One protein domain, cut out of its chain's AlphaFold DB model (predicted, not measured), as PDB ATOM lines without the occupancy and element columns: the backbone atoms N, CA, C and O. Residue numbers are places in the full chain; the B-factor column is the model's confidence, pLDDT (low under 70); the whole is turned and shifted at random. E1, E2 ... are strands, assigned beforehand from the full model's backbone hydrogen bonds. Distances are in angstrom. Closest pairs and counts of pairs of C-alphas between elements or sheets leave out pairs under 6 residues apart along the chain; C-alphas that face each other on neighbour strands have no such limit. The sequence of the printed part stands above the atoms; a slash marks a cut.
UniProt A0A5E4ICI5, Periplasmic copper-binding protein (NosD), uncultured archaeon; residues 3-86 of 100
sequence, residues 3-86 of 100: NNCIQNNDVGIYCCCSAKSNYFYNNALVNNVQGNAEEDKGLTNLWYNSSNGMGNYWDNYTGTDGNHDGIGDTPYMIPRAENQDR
ATOM      1  N   ASN A   3     230.422 187.432 219.904       95.38
ATOM      2  CA  ASN A   3     229.199 188.052 219.381       95.38
ATOM      3  C   ASN A   3     227.974 187.836 220.277       95.38
ATOM      4  O   ASN A   3     226.894 187.489 219.800       95.38
ATOM      5  N   ASN A   4     228.132 188.027 221.588       96.56
ATOM      6  CA  ASN A   4     227.025 187.946 222.541       96.56
ATOM      7  C   ASN A   4     226.831 189.285 223.242       96.56
ATOM      8  O   ASN A   4     227.805 189.951 223.585       96.56
ATOM      9  N   CYS A   5     225.578 189.626 223.533       96.88
ATOM     10  CA  CYS A   5     225.287 190.543 224.623       96.88
ATOM     11  C   CYS A   5     225.024 189.735 225.898       96.88
ATOM     12  O   CYS A   5     224.134 188.882 225.933       96.88
ATOM     13  N   ILE A   6     225.794 190.021 226.941       97.19
ATOM     14  CA  ILE A   6     225.729 189.390 228.255       97.19
ATOM     15  C   ILE A   6     225.307 190.472 229.241       97.19
ATOM     16  O   ILE A   6     226.129 191.264 229.710       97.19
ATOM     17  N   GLN A   7     224.003 190.522 229.509       96.94
ATOM     18  CA  GLN A   7     223.402 191.592 230.293       96.94
ATOM     19  C   GLN A   7     222.500 191.108 231.421       96.94
ATOM     20  O   GLN A   7     221.869 190.059 231.294       96.94
ATOM     21  N   ASN A   8     222.372 191.933 232.464       96.81
ATOM     22  CA  ASN A   8     221.423 191.758 233.569       96.81
ATOM     23  C   ASN A   8     221.619 190.457 234.369       96.81
ATOM     24  O   ASN A   8     220.640 189.818 234.759       96.81
ATOM     25  N   ASN A   9     222.869 190.058 234.612       96.75
ATOM     26  CA  ASN A   9     223.208 188.916 235.471       96.75
ATOM     27  C   ASN A   9     223.844 189.390 236.784       96.75
ATOM     28  O   ASN A   9     224.263 190.540 236.896       96.75
ATOM     29  N   ASP A  10     223.983 188.499 237.767       96.56
ATOM     30  CA  ASP A  10     224.833 188.785 238.931       96.56
ATOM     31  C   ASP A  10     226.301 188.895 238.489       96.56
ATOM     32  O   ASP A  10     226.924 189.938 238.660       96.56
ATOM     33  N   VAL A  11     226.832 187.856 237.841       97.12
ATOM     34  CA  VAL A  11     228.150 187.861 237.189       97.12
ATOM     35  C   VAL A  11     227.964 187.492 235.721       97.12
ATOM     36  O   VAL A  11     227.287 186.509 235.428       97.12
ATOM     37  N   GLY A  12     228.548 188.264 234.800       97.38
ATOM     38  CA  GLY A  12     228.396 188.033 233.359       97.38
ATOM     39  C   GLY A  12     229.068 186.738 232.890       97.38
ATOM     40  O   GLY A  12     228.405 185.830 232.389       97.38
ATOM     41  N   ILE A  13     230.386 186.627 233.070       97.38
ATOM     42  CA  ILE A  13     231.157 185.409 232.776       97.38
ATOM     43  C   ILE A  13     232.003 185.032 233.992       97.38
ATOM     44  O   ILE A  13     232.883 185.788 234.388       97.38
ATOM     45  N   TYR A  14     231.798 183.834 234.543       96.31
ATOM     46  CA  TYR A  14     232.653 183.288 235.601       96.31
ATOM     47  C   TYR A  14     233.421 182.058 235.108       96.31
ATOM     48  O   TYR A  14     232.821 181.052 234.724       96.31
ATOM     49  N   CYS A  15     234.752 182.131 235.128       96.62
ATOM     50  CA  CYS A  15     235.636 181.016 234.797       96.62
ATOM     51  C   CYS A  15     236.226 180.400 236.071       96.62
ATOM     52  O   CYS A  15     237.000 181.043 236.777       96.62
ATOM     53  N   CYS A  16     235.903 179.132 236.332       94.19
ATOM     54  CA  CYS A  16     236.371 178.391 237.505       94.19
ATOM     55  C   CYS A  16     236.790 176.955 237.166       94.19
ATOM     56  O   CYS A  16     236.692 176.516 236.019       94.19
ATOM     57  N   CYS A  17     237.265 176.211 238.170       92.88
ATOM     58  CA  CYS A  17     237.408 174.747 238.116       92.88
ATOM     59  C   CYS A  17     238.200 174.215 236.901       92.88
ATOM     60  O   CYS A  17     237.835 173.205 236.306       92.88
ATOM     61  N   SER A  18     239.319 174.857 236.551       91.75
ATOM     62  CA  SER A  18     240.154 174.511 235.381       91.75
ATOM     63  C   SER A  18     239.555 174.847 234.008       91.75
ATOM     64  O   SER A  18     240.035 174.321 233.001       91.75
ATOM     65  N   ALA A  19     238.562 175.738 233.930       95.19
ATOM     66  CA  ALA A  19     238.100 176.326 232.674       95.19
ATOM     67  C   ALA A  19     239.210 177.190 232.051       95.19
ATOM     68  O   ALA A  19     239.318 178.383 232.320       95.19
ATOM     69  N   LYS A  20     240.067 176.561 231.245       94.69
ATOM     70  CA  LYS A  20     241.235 177.159 230.588       94.69
ATOM     71  C   LYS A  20     241.123 177.056 229.070       94.69
ATOM     72  O   LYS A  20     240.388 176.212 228.563       94.69
ATOM     73  N   SER A  21     241.913 177.861 228.359       94.69
ATOM     74  CA  SER A  21     241.984 177.850 226.889       94.69
ATOM     75  C   SER A  21     240.661 178.209 226.200       94.69
ATOM     76  O   SER A  21     240.424 177.810 225.061       94.69
ATOM     77  N   ASN A  22     239.810 178.982 226.875       95.94
ATOM     78  CA  ASN A  22     238.644 179.598 226.257       95.94
ATOM     79  C   ASN A  22     239.021 180.943 225.632       95.94
ATOM     80  O   ASN A  22     239.952 181.613 226.081       95.94
ATOM     81  N   TYR A  23     238.258 181.339 224.617       96.50
ATOM     82  CA  TYR A  23     238.400 182.615 223.925       96.50
ATOM     83  C   TYR A  23     237.109 183.415 224.095       96.50
ATOM     84  O   TYR A  23     236.041 182.938 223.700       96.50
ATOM     85  N   PHE A  24     237.207 184.610 224.666       97.44
ATOM     86  CA  PHE A  24     236.107 185.542 224.898       97.44
ATOM     87  C   PHE A  24     236.433 186.860 224.200       97.44
ATOM     88  O   PHE A  24     237.322 187.578 224.639       97.44
ATOM     89  N   TYR A  25     235.767 187.163 223.091       97.56
ATOM     90  CA  TYR A  25     236.007 188.394 222.330       97.56
ATOM     91  C   TYR A  25     234.745 188.823 221.588       97.56
ATOM     92  O   TYR A  25     233.869 188.004 221.330       97.56
ATOM     93  N   ASN A  26     234.662 190.095 221.214       96.94
ATOM     94  CA  ASN A  26     233.514 190.718 220.563       96.94
ATOM     95  C   ASN A  26     232.183 190.446 221.290       96.94
ATOM     96  O   ASN A  26     231.166 190.159 220.665       96.94
ATOM     97  N   ASN A  27     232.193 190.473 222.625       97.81
ATOM     98  CA  ASN A  27     230.979 190.448 223.438       97.81
ATOM     99  C   ASN A  27     230.723 191.843 224.027       97.81
ATOM    100  O   ASN A  27     231.663 192.611 224.221       97.81
ATOM    101  N   ALA A  28     229.469 192.150 224.346       97.88
ATOM    102  CA  ALA A  28     229.095 193.285 225.182       97.88
ATOM    103  C   ALA A  28     228.680 192.781 226.565       97.88
ATOM    104  O   ALA A  28     227.742 191.992 226.671       97.88
ATOM    105  N   LEU A  29     229.369 193.230 227.612       97.88
ATOM    106  CA  LEU A  29     229.047 192.911 229.000       97.88
ATOM    107  C   LEU A  29     228.483 194.164 229.668       97.88
ATOM    108  O   LEU A  29     229.186 195.165 229.801       97.88
ATOM    109  N   VAL A  30     227.187 194.119 229.995       97.12
ATOM    110  CA  VAL A  30     226.405 195.307 230.362       97.12
ATOM    111  C   VAL A  30     225.488 195.025 231.547       97.12
ATOM    112  O   VAL A  30     224.717 194.074 231.529       97.12
ATOM    113  N   ASN A  31     225.495 195.885 232.558       96.56
ATOM    114  CA  ASN A  31     224.618 195.826 233.721       96.56
ATOM    115  C   ASN A  31     224.662 194.463 234.440       96.56
ATOM    116  O   ASN A  31     223.624 193.895 234.786       96.56
ATOM    117  N   ASN A  32     225.866 193.911 234.625       96.94
ATOM    118  CA  ASN A  32     226.072 192.734 235.467       96.94
ATOM    119  C   ASN A  32     226.455 193.189 236.886       96.94
ATOM    120  O   ASN A  32     227.445 193.894 237.070       96.94
ATOM    121  N   VAL A  33     225.641 192.828 237.881       95.19
ATOM    122  CA  VAL A  33     225.533 193.548 239.164       95.19
ATOM    123  C   VAL A  33     226.761 193.393 240.066       95.19
ATOM    124  O   VAL A  33     227.204 194.367 240.671       95.19
ATOM    125  N   GLN A  34     227.308 192.184 240.191       95.44
ATOM    126  CA  GLN A  34     228.539 191.922 240.948       95.44
ATOM    127  C   GLN A  34     229.786 192.132 240.088       95.44
ATOM    128  O   GLN A  34     230.805 192.596 240.597       95.44
ATOM    129  N   GLY A  35     229.710 191.824 238.791       95.38
ATOM    130  CA  GLY A  35     230.811 192.060 237.867       95.38
ATOM    131  C   GLY A  35     230.563 191.526 236.461       95.38
ATOM    132  O   GLY A  35     229.830 190.561 236.248       95.38
ATOM    133  N   ASN A  36     231.216 192.139 235.475       97.56
ATOM    134  CA  ASN A  36     231.120 191.695 234.084       97.56
ATOM    135  C   ASN A  36     231.819 190.352 233.855       97.56
ATOM    136  O   ASN A  36     231.293 189.493 233.150       97.56
ATOM    137  N   ALA A  37     232.965 190.135 234.490       97.25
ATOM    138  CA  ALA A  37     233.690 188.879 234.417       97.25
ATOM    139  C   ALA A  37     234.459 188.598 235.710       97.25
ATOM    140  O   ALA A  37     234.881 189.529 236.389       97.25
ATOM    141  N   GLU A  38     234.682 187.322 236.010       96.00
ATOM    142  CA  GLU A  38     235.584 186.852 237.062       96.00
ATOM    143  C   GLU A  38     236.319 185.583 236.608       96.00
ATOM    144  O   GLU A  38     235.768 184.744 235.888       96.00
ATOM    145  N   GLU A  39     237.559 185.415 237.058       95.75
ATOM    146  CA  GLU A  39     238.372 184.238 236.751       95.75
ATOM    147  C   GLU A  39     239.171 183.784 237.982       95.75
ATOM    148  O   GLU A  39     239.786 184.596 238.676       95.75
ATOM    149  N   ASP A  40     239.180 182.477 238.260       95.19
ATOM    150  CA  ASP A  40     240.052 181.902 239.289       95.19
ATOM    151  C   ASP A  40     241.541 182.039 238.895       95.19
ATOM    152  O   ASP A  40     241.923 181.892 237.731       95.19
ATOM    153  N   LYS A  41     242.429 182.264 239.875       92.81
ATOM    154  CA  LYS A  41     243.876 182.403 239.625       92.81
ATOM    155  C   LYS A  41     244.474 181.190 238.906       92.81
ATOM    156  O   LYS A  41     244.205 180.044 239.255       92.81
ATOM    157  N   GLY A  42     245.390 181.462 237.975       91.12
ATOM    158  CA  GLY A  42     246.157 180.438 237.257       91.12
ATOM    159  C   GLY A  42     245.444 179.846 236.039       91.12
ATOM    160  O   GLY A  42     245.992 178.948 235.397       91.12
ATOM    161  N   LEU A  43     244.250 180.338 235.702       95.19
ATOM    162  CA  LEU A  43     243.610 180.042 234.429       95.19
ATOM    163  C   LEU A  43     244.283 180.824 233.288       95.19
ATOM    164  O   LEU A  43     244.979 181.816 233.489       95.19
ATOM    165  N   THR A  44     244.135 180.299 232.073       94.44
ATOM    166  CA  THR A  44     244.778 180.825 230.859       94.44
ATOM    167  C   THR A  44     243.737 181.002 229.761       94.44
ATOM    168  O   THR A  44     243.854 180.426 228.674       94.44
ATOM    169  N   ASN A  45     242.650 181.707 230.072       96.62
ATOM    170  CA  ASN A  45     241.685 182.121 229.058       96.62
ATOM    171  C   ASN A  45     242.179 183.383 228.357       96.62
ATOM    172  O   ASN A  45     242.916 184.183 228.930       96.62
ATOM    173  N   LEU A  46     241.764 183.558 227.110       97.19
ATOM    174  CA  LEU A  46     242.034 184.759 226.341       97.19
ATOM    175  C   LEU A  46     240.760 185.588 226.270       97.19
ATOM    176  O   LEU A  46     239.762 185.160 225.698       97.19
ATOM    177  N   TRP A  47     240.823 186.786 226.839       97.88
ATOM    178  CA  TRP A  47     239.733 187.764 226.849       97.88
ATOM    179  C   TRP A  47     239.772 188.703 225.642       97.88
ATOM    180  O   TRP A  47     239.210 189.789 225.664       97.88
ATOM    181  N   TYR A  48     240.463 188.275 224.588       98.00
ATOM    182  CA  TYR A  48     240.569 188.961 223.315       98.00
ATOM    183  C   TYR A  48     240.985 187.972 222.226       98.00
ATOM    184  O   TYR A  48     241.485 186.875 222.501       98.00
ATOM    185  N   ASN A  49     240.821 188.372 220.970       96.00
ATOM    186  CA  ASN A  49     241.363 187.671 219.818       96.00
ATOM    187  C   ASN A  49     242.691 188.317 219.394       96.00
ATOM    188  O   ASN A  49     242.740 189.455 218.931       96.00
ATOM    189  N   SER A  50     243.793 187.578 219.544       91.50
ATOM    190  CA  SER A  50     245.140 188.070 219.231       91.50
ATOM    191  C   SER A  50     245.390 188.308 217.742       91.50
ATOM    192  O   SER A  50     246.320 189.027 217.399       91.50
ATOM    193  N   SER A  51     244.615 187.682 216.852       92.50
ATOM    194  CA  SER A  51     244.827 187.789 215.405       92.50
ATOM    195  C   SER A  51     244.329 189.109 214.826       92.50
ATOM    196  O   SER A  51     244.851 189.548 213.808       92.50
ATOM    197  N   ASN A  52     243.331 189.732 215.453       90.19
ATOM    198  CA  ASN A  52     242.745 190.992 214.997       90.19
ATOM    199  C   ASN A  52     242.731 192.090 216.072       90.19
ATOM    200  O   ASN A  52     242.235 193.174 215.796       90.19
ATOM    201  N   GLY A  53     243.269 191.826 217.269       92.38
ATOM    202  CA  GLY A  53     243.351 192.817 218.342       92.38
ATOM    203  C   GLY A  53     241.982 193.264 218.847       92.38
ATOM    204  O   GLY A  53     241.826 194.421 219.196       92.38
ATOM    205  N   MET A  54     240.980 192.381 218.847       93.50
ATOM    206  CA  MET A  54     239.635 192.711 219.328       93.50
ATOM    207  C   MET A  54     239.345 192.027 220.662       93.50
ATOM    208  O   MET A  54     239.396 190.797 220.754       93.50
ATOM    209  N   GLY A  55     239.020 192.821 221.676       97.88
ATOM    210  CA  GLY A  55     238.561 192.374 222.987       97.88
ATOM    211  C   GLY A  55     237.046 192.405 223.099       97.88
ATOM    212  O   GLY A  55     236.334 192.047 222.160       97.88
ATOM    213  N   ASN A  56     236.545 192.814 224.255       98.44
ATOM    214  CA  ASN A  56     235.127 192.921 224.573       98.44
ATOM    215  C   ASN A  56     234.771 194.358 224.952       98.44
ATOM    216  O   ASN A  56     235.625 195.146 225.354       98.44
ATOM    217  N   TYR A  57     233.492 194.693 224.841       98.19
ATOM    218  CA  TYR A  57     232.948 195.911 225.418       98.19
ATOM    219  C   TYR A  57     232.541 195.651 226.867       98.19
ATOM    220  O   TYR A  57     231.817 194.693 227.153       98.19
ATOM    221  N   TRP A  58     232.970 196.539 227.758       98.25
ATOM    222  CA  TRP A  58     232.663 196.502 229.182       98.25
ATOM    223  C   TRP A  58     231.987 197.819 229.539       98.25
ATOM    224  O   TRP A  58     232.592 198.879 229.393       98.25
ATOM    225  N   ASP A  59     230.749 197.773 230.016       97.25
ATOM    226  CA  ASP A  59     229.996 198.990 230.354       97.25
ATOM    227  C   ASP A  59     230.650 199.842 231.457       97.25
ATOM    228  O   ASP A  59     230.409 201.045 231.549       97.25
ATOM    229  N   ASN A  60     231.505 199.222 232.271       97.38
ATOM    230  CA  ASN A  60     232.266 199.854 233.337       97.38
ATOM    231  C   ASN A  60     233.729 200.156 232.965       97.38
ATOM    232  O   ASN A  60     234.496 200.560 233.841       97.38
ATOM    233  N   TYR A  61     234.144 199.959 231.709       98.38
ATOM    234  CA  TYR A  61     235.470 200.379 231.260       98.38
ATOM    235  C   TYR A  61     235.519 201.901 231.095       98.38
ATOM    236  O   TYR A  61     234.736 202.493 230.360       98.38
ATOM    237  N   THR A  62     236.463 202.536 231.791       98.12
ATOM    238  CA  THR A  62     236.617 204.001 231.831       98.12
ATOM    239  C   THR A  62     237.950 204.479 231.255       98.12
ATOM    240  O   THR A  62     238.374 205.597 231.549       98.12
ATOM    241  N   GLY A  63     238.666 203.623 230.523       98.25
ATOM    242  CA  GLY A  63     239.924 204.014 229.893       98.25
ATOM    243  C   GLY A  63     239.711 204.943 228.696       98.25
ATOM    244  O   GLY A  63     238.584 205.199 228.270       98.25
ATOM    245  N   THR A  64     240.810 205.475 228.174       98.50
ATOM    246  CA  THR A  64     240.808 206.380 227.019       98.50
ATOM    247  C   THR A  64     241.122 205.635 225.732       98.50
ATOM    248  O   THR A  64     241.684 204.546 225.773       98.50
ATOM    249  N   ASP A  65     240.786 206.257 224.609       98.44
ATOM    250  CA  ASP A  65     241.246 205.884 223.272       98.44
ATOM    251  C   ASP A  65     241.854 207.141 222.635       98.44
ATOM    252  O   ASP A  65     241.159 207.986 222.069       98.44
ATOM    253  N   GLY A  66     243.152 207.342 222.859       98.44
ATOM    254  CA  GLY A  66     243.880 208.524 222.405       98.44
ATOM    255  C   GLY A  66     244.242 208.472 220.924       98.44
ATOM    256  O   GLY A  66     244.491 209.516 220.312       98.44
ATOM    257  N   ASN A  67     244.279 207.273 220.340       98.00
ATOM    258  CA  ASN A  67     244.622 207.063 218.939       98.00
ATOM    259  C   ASN A  67     243.372 207.024 218.020       98.00
ATOM    260  O   ASN A  67     243.518 207.192 216.809       98.00
ATOM    261  N   HIS A  68     242.173 206.944 218.610       97.69
ATOM    262  CA  HIS A  68     240.854 206.907 217.977       97.69
ATOM    263  C   HIS A  68     240.617 205.674 217.087       97.69
ATOM    264  O   HIS A  68     239.947 205.779 216.053       97.69
ATOM    265  N   ASP A  69     241.170 204.515 217.450       97.06
ATOM    266  CA  ASP A  69     240.985 203.249 216.727       97.06
ATOM    267  C   ASP A  69     239.772 202.427 217.211       97.06
ATOM    268  O   ASP A  69     239.429 201.407 216.604       97.06
ATOM    269  N   GLY A  70     239.069 202.899 218.245       96.88
ATOM    270  CA  GLY A  70     237.921 202.227 218.849       96.88
ATOM    271  C   GLY A  70     238.296 201.189 219.910       96.88
ATOM    272  O   GLY A  70     237.401 200.510 220.428       96.88
ATOM    273  N   ILE A  71     239.580 201.073 220.251       98.12
ATOM    274  CA  ILE A  71     240.131 200.205 221.286       98.12
ATOM    275  C   ILE A  71     240.698 201.081 222.405       98.12
ATOM    276  O   ILE A  71     241.362 202.087 222.189       98.12
ATOM    277  N   GLY A  72     240.436 200.694 223.644       98.31
ATOM    278  CA  GLY A  72     240.983 201.379 224.795       98.31
ATOM    279  C   GLY A  72     242.499 201.196 224.934       98.31
ATOM    280  O   GLY A  72     243.008 200.078 224.868       98.31
ATOM    281  N   ASP A  73     243.207 202.285 225.238       98.44
ATOM    282  CA  ASP A  73     244.667 202.331 225.412       98.44
ATOM    283  C   ASP A  73     245.164 201.505 226.614       98.44
ATOM    284  O   ASP A  73     246.340 201.139 226.697       98.44
ATOM    285  N   THR A  74     244.284 201.243 227.586       98.38
ATOM    286  CA  THR A  74     244.603 200.505 228.814       98.38
ATOM    287  C   THR A  74     243.843 199.183 228.874       98.38
ATOM    288  O   THR A  74     242.638 199.181 228.643       98.38
ATOM    289  N   PRO A  75     244.482 198.062 229.253       98.38
ATOM    290  CA  PRO A  75     243.783 196.791 229.408       98.38
ATOM    291  C   PRO A  75     242.652 196.842 230.444       98.38
ATOM    292  O   PRO A  75     242.763 197.515 231.471       98.38
ATOM    293  N   TYR A  76     241.602 196.052 230.223       98.31
ATOM    294  CA  TYR A  76     240.592 195.762 231.238       98.31
ATOM    295  C   TYR A  76     241.031 194.556 232.074       98.31
ATOM    296  O   TYR A  76     241.214 193.453 231.554       98.31
ATOM    297  N   MET A  77     241.213 194.756 233.379       97.81
ATOM    298  CA  MET A  77     241.652 193.700 234.294       97.81
ATOM    299  C   MET A  77     240.496 192.768 234.652       97.81
ATOM    300  O   MET A  77     239.433 193.237 235.054       97.81
ATOM    301  N   ILE A  78     240.723 191.456 234.585       96.94
ATOM    302  CA  ILE A  78     239.749 190.452 235.021       96.94
ATOM    303  C   ILE A  78     239.919 190.225 236.530       96.94
ATOM    304  O   ILE A  78     240.976 189.749 236.958       96.94
ATOM    305  N   PRO A  79     238.913 190.557 237.363       93.38
ATOM    306  CA  PRO A  79     238.983 190.376 238.807       93.38
ATOM    307  C   PRO A  79     239.331 188.944 239.219       93.38
ATOM    308  O   PRO A  79     238.967 187.975 238.552       93.38
ATOM    309  N   ARG A  80     239.994 188.827 240.377       88.75
ATOM    310  CA  ARG A  80     240.453 187.573 241.012       88.75
ATOM    311  C   ARG A  80     241.543 186.803 240.258       88.75
ATOM    312  O   ARG A  80     242.163 185.942 240.881       88.75
ATOM    313  N   ALA A  81     241.871 187.186 239.027       86.75
ATOM    314  CA  ALA A  81     242.989 186.662 238.253       86.75
ATOM    315  C   ALA A  81     244.054 187.737 237.973       86.75
ATOM    316  O   ALA A  81     243.838 188.934 238.143       86.75
ATOM    317  N   GLU A  82     245.222 187.294 237.513       90.12
ATOM    318  CA  GLU A  82     246.246 188.150 236.892       90.12
ATOM    319  C   GLU A  82     246.083 188.103 235.363       90.12
ATOM    320  O   GLU A  82     247.036 187.881 234.618       90.12
ATOM    321  N   ASN A  83     244.836 188.231 234.898       96.31
ATOM    322  CA  ASN A  83     244.460 188.140 233.490       96.31
ATOM    323  C   ASN A  83     243.738 189.421 233.053       96.31
ATOM    324  O   ASN A  83     243.213 190.168 233.880       96.31
ATOM    325  N   GLN A  84     243.749 189.701 231.755       97.56
ATOM    326  CA  GLN A  84     243.255 190.960 231.213       97.56
ATOM    327  C   GLN A  84     242.738 190.798 229.786       97.56
ATOM    328  O   GLN A  84     243.292 190.039 228.982       97.56
ATOM    329  N   ASP A  85     241.730 191.590 229.452       98.31
ATOM    330  CA  ASP A  85     241.435 191.943 228.074       98.31
ATOM    331  C   ASP A  85     242.369 193.080 227.655       98.31
ATOM    332  O   ASP A  85     242.350 194.168 228.225       98.31
ATOM    333  N   ARG A  86     243.235 192.806 226.678       98.31
ATOM    334  CA  ARG A  86     244.237 193.765 226.196       98.31
ATOM    335  C   ARG A  86     243.683 194.769 225.196       98.31
ATOM    336  O   ARG A  86     244.398 195.709 224.876       98.31
TER     337      ARG A  86
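What this domain is: This is residues 3 to 86 of the 100 residues of the protein "Periplasmic copper-binding protein (NosD)" of uncultured archaeon (UniProt A0A5E4ICI5). With little regular structure, the chain winds in stacked turns: E1 and E2 on one turn lie beside E3 and E4 on the next, and residues 57 to 58 pair with E3. Beyond E4 lies the hairpin E5 and E6. The 84 printed residues hold no named helix and six strands, E1 to E6 in chain order, 22 residues, all strand; E1 with E3 and E2 with E4 are parallel, E5 with E6 antiparallel. The whole is compact, radius of gyration of the C-alphas 12.3 A, spans 38 by 27 by 22 A.

How they stand to each other: E2, residues 11 to 15, and E4, residues 35 to 39, are parallel at 7 degrees, with N 15 and O 38 2.9 A apart. E1, residues 5 to 7, and E3, residues 28 to 30, are parallel at 13 degrees, with N 6 and O 28 2.8 A apart. E5, residues 76 to 78, and E6, residues 83 to 85, form an antiparallel hairpin at 143 degrees, with N 76 and O 85 2.8 A apart. The closest C-alphas of E4 and E5, Glu 38 and Ile 78, are 5.9 A apart.

Where its parts are: E2 is 10.4 A long and E4 10.9 A. E1 begins at C-alpha 5 (225.287, 190.543, 224.623); E6 ends at C-alpha 85 (241.435, 191.943, 228.074).

The domain as a whole: The farthest C-alphas, Cys 17 and Asn 67, are 38.3 A apart. The links E2 to E3 and E4 to E5 are long. The printed part has no cut, and no printed residue is under 70 in pLDDT.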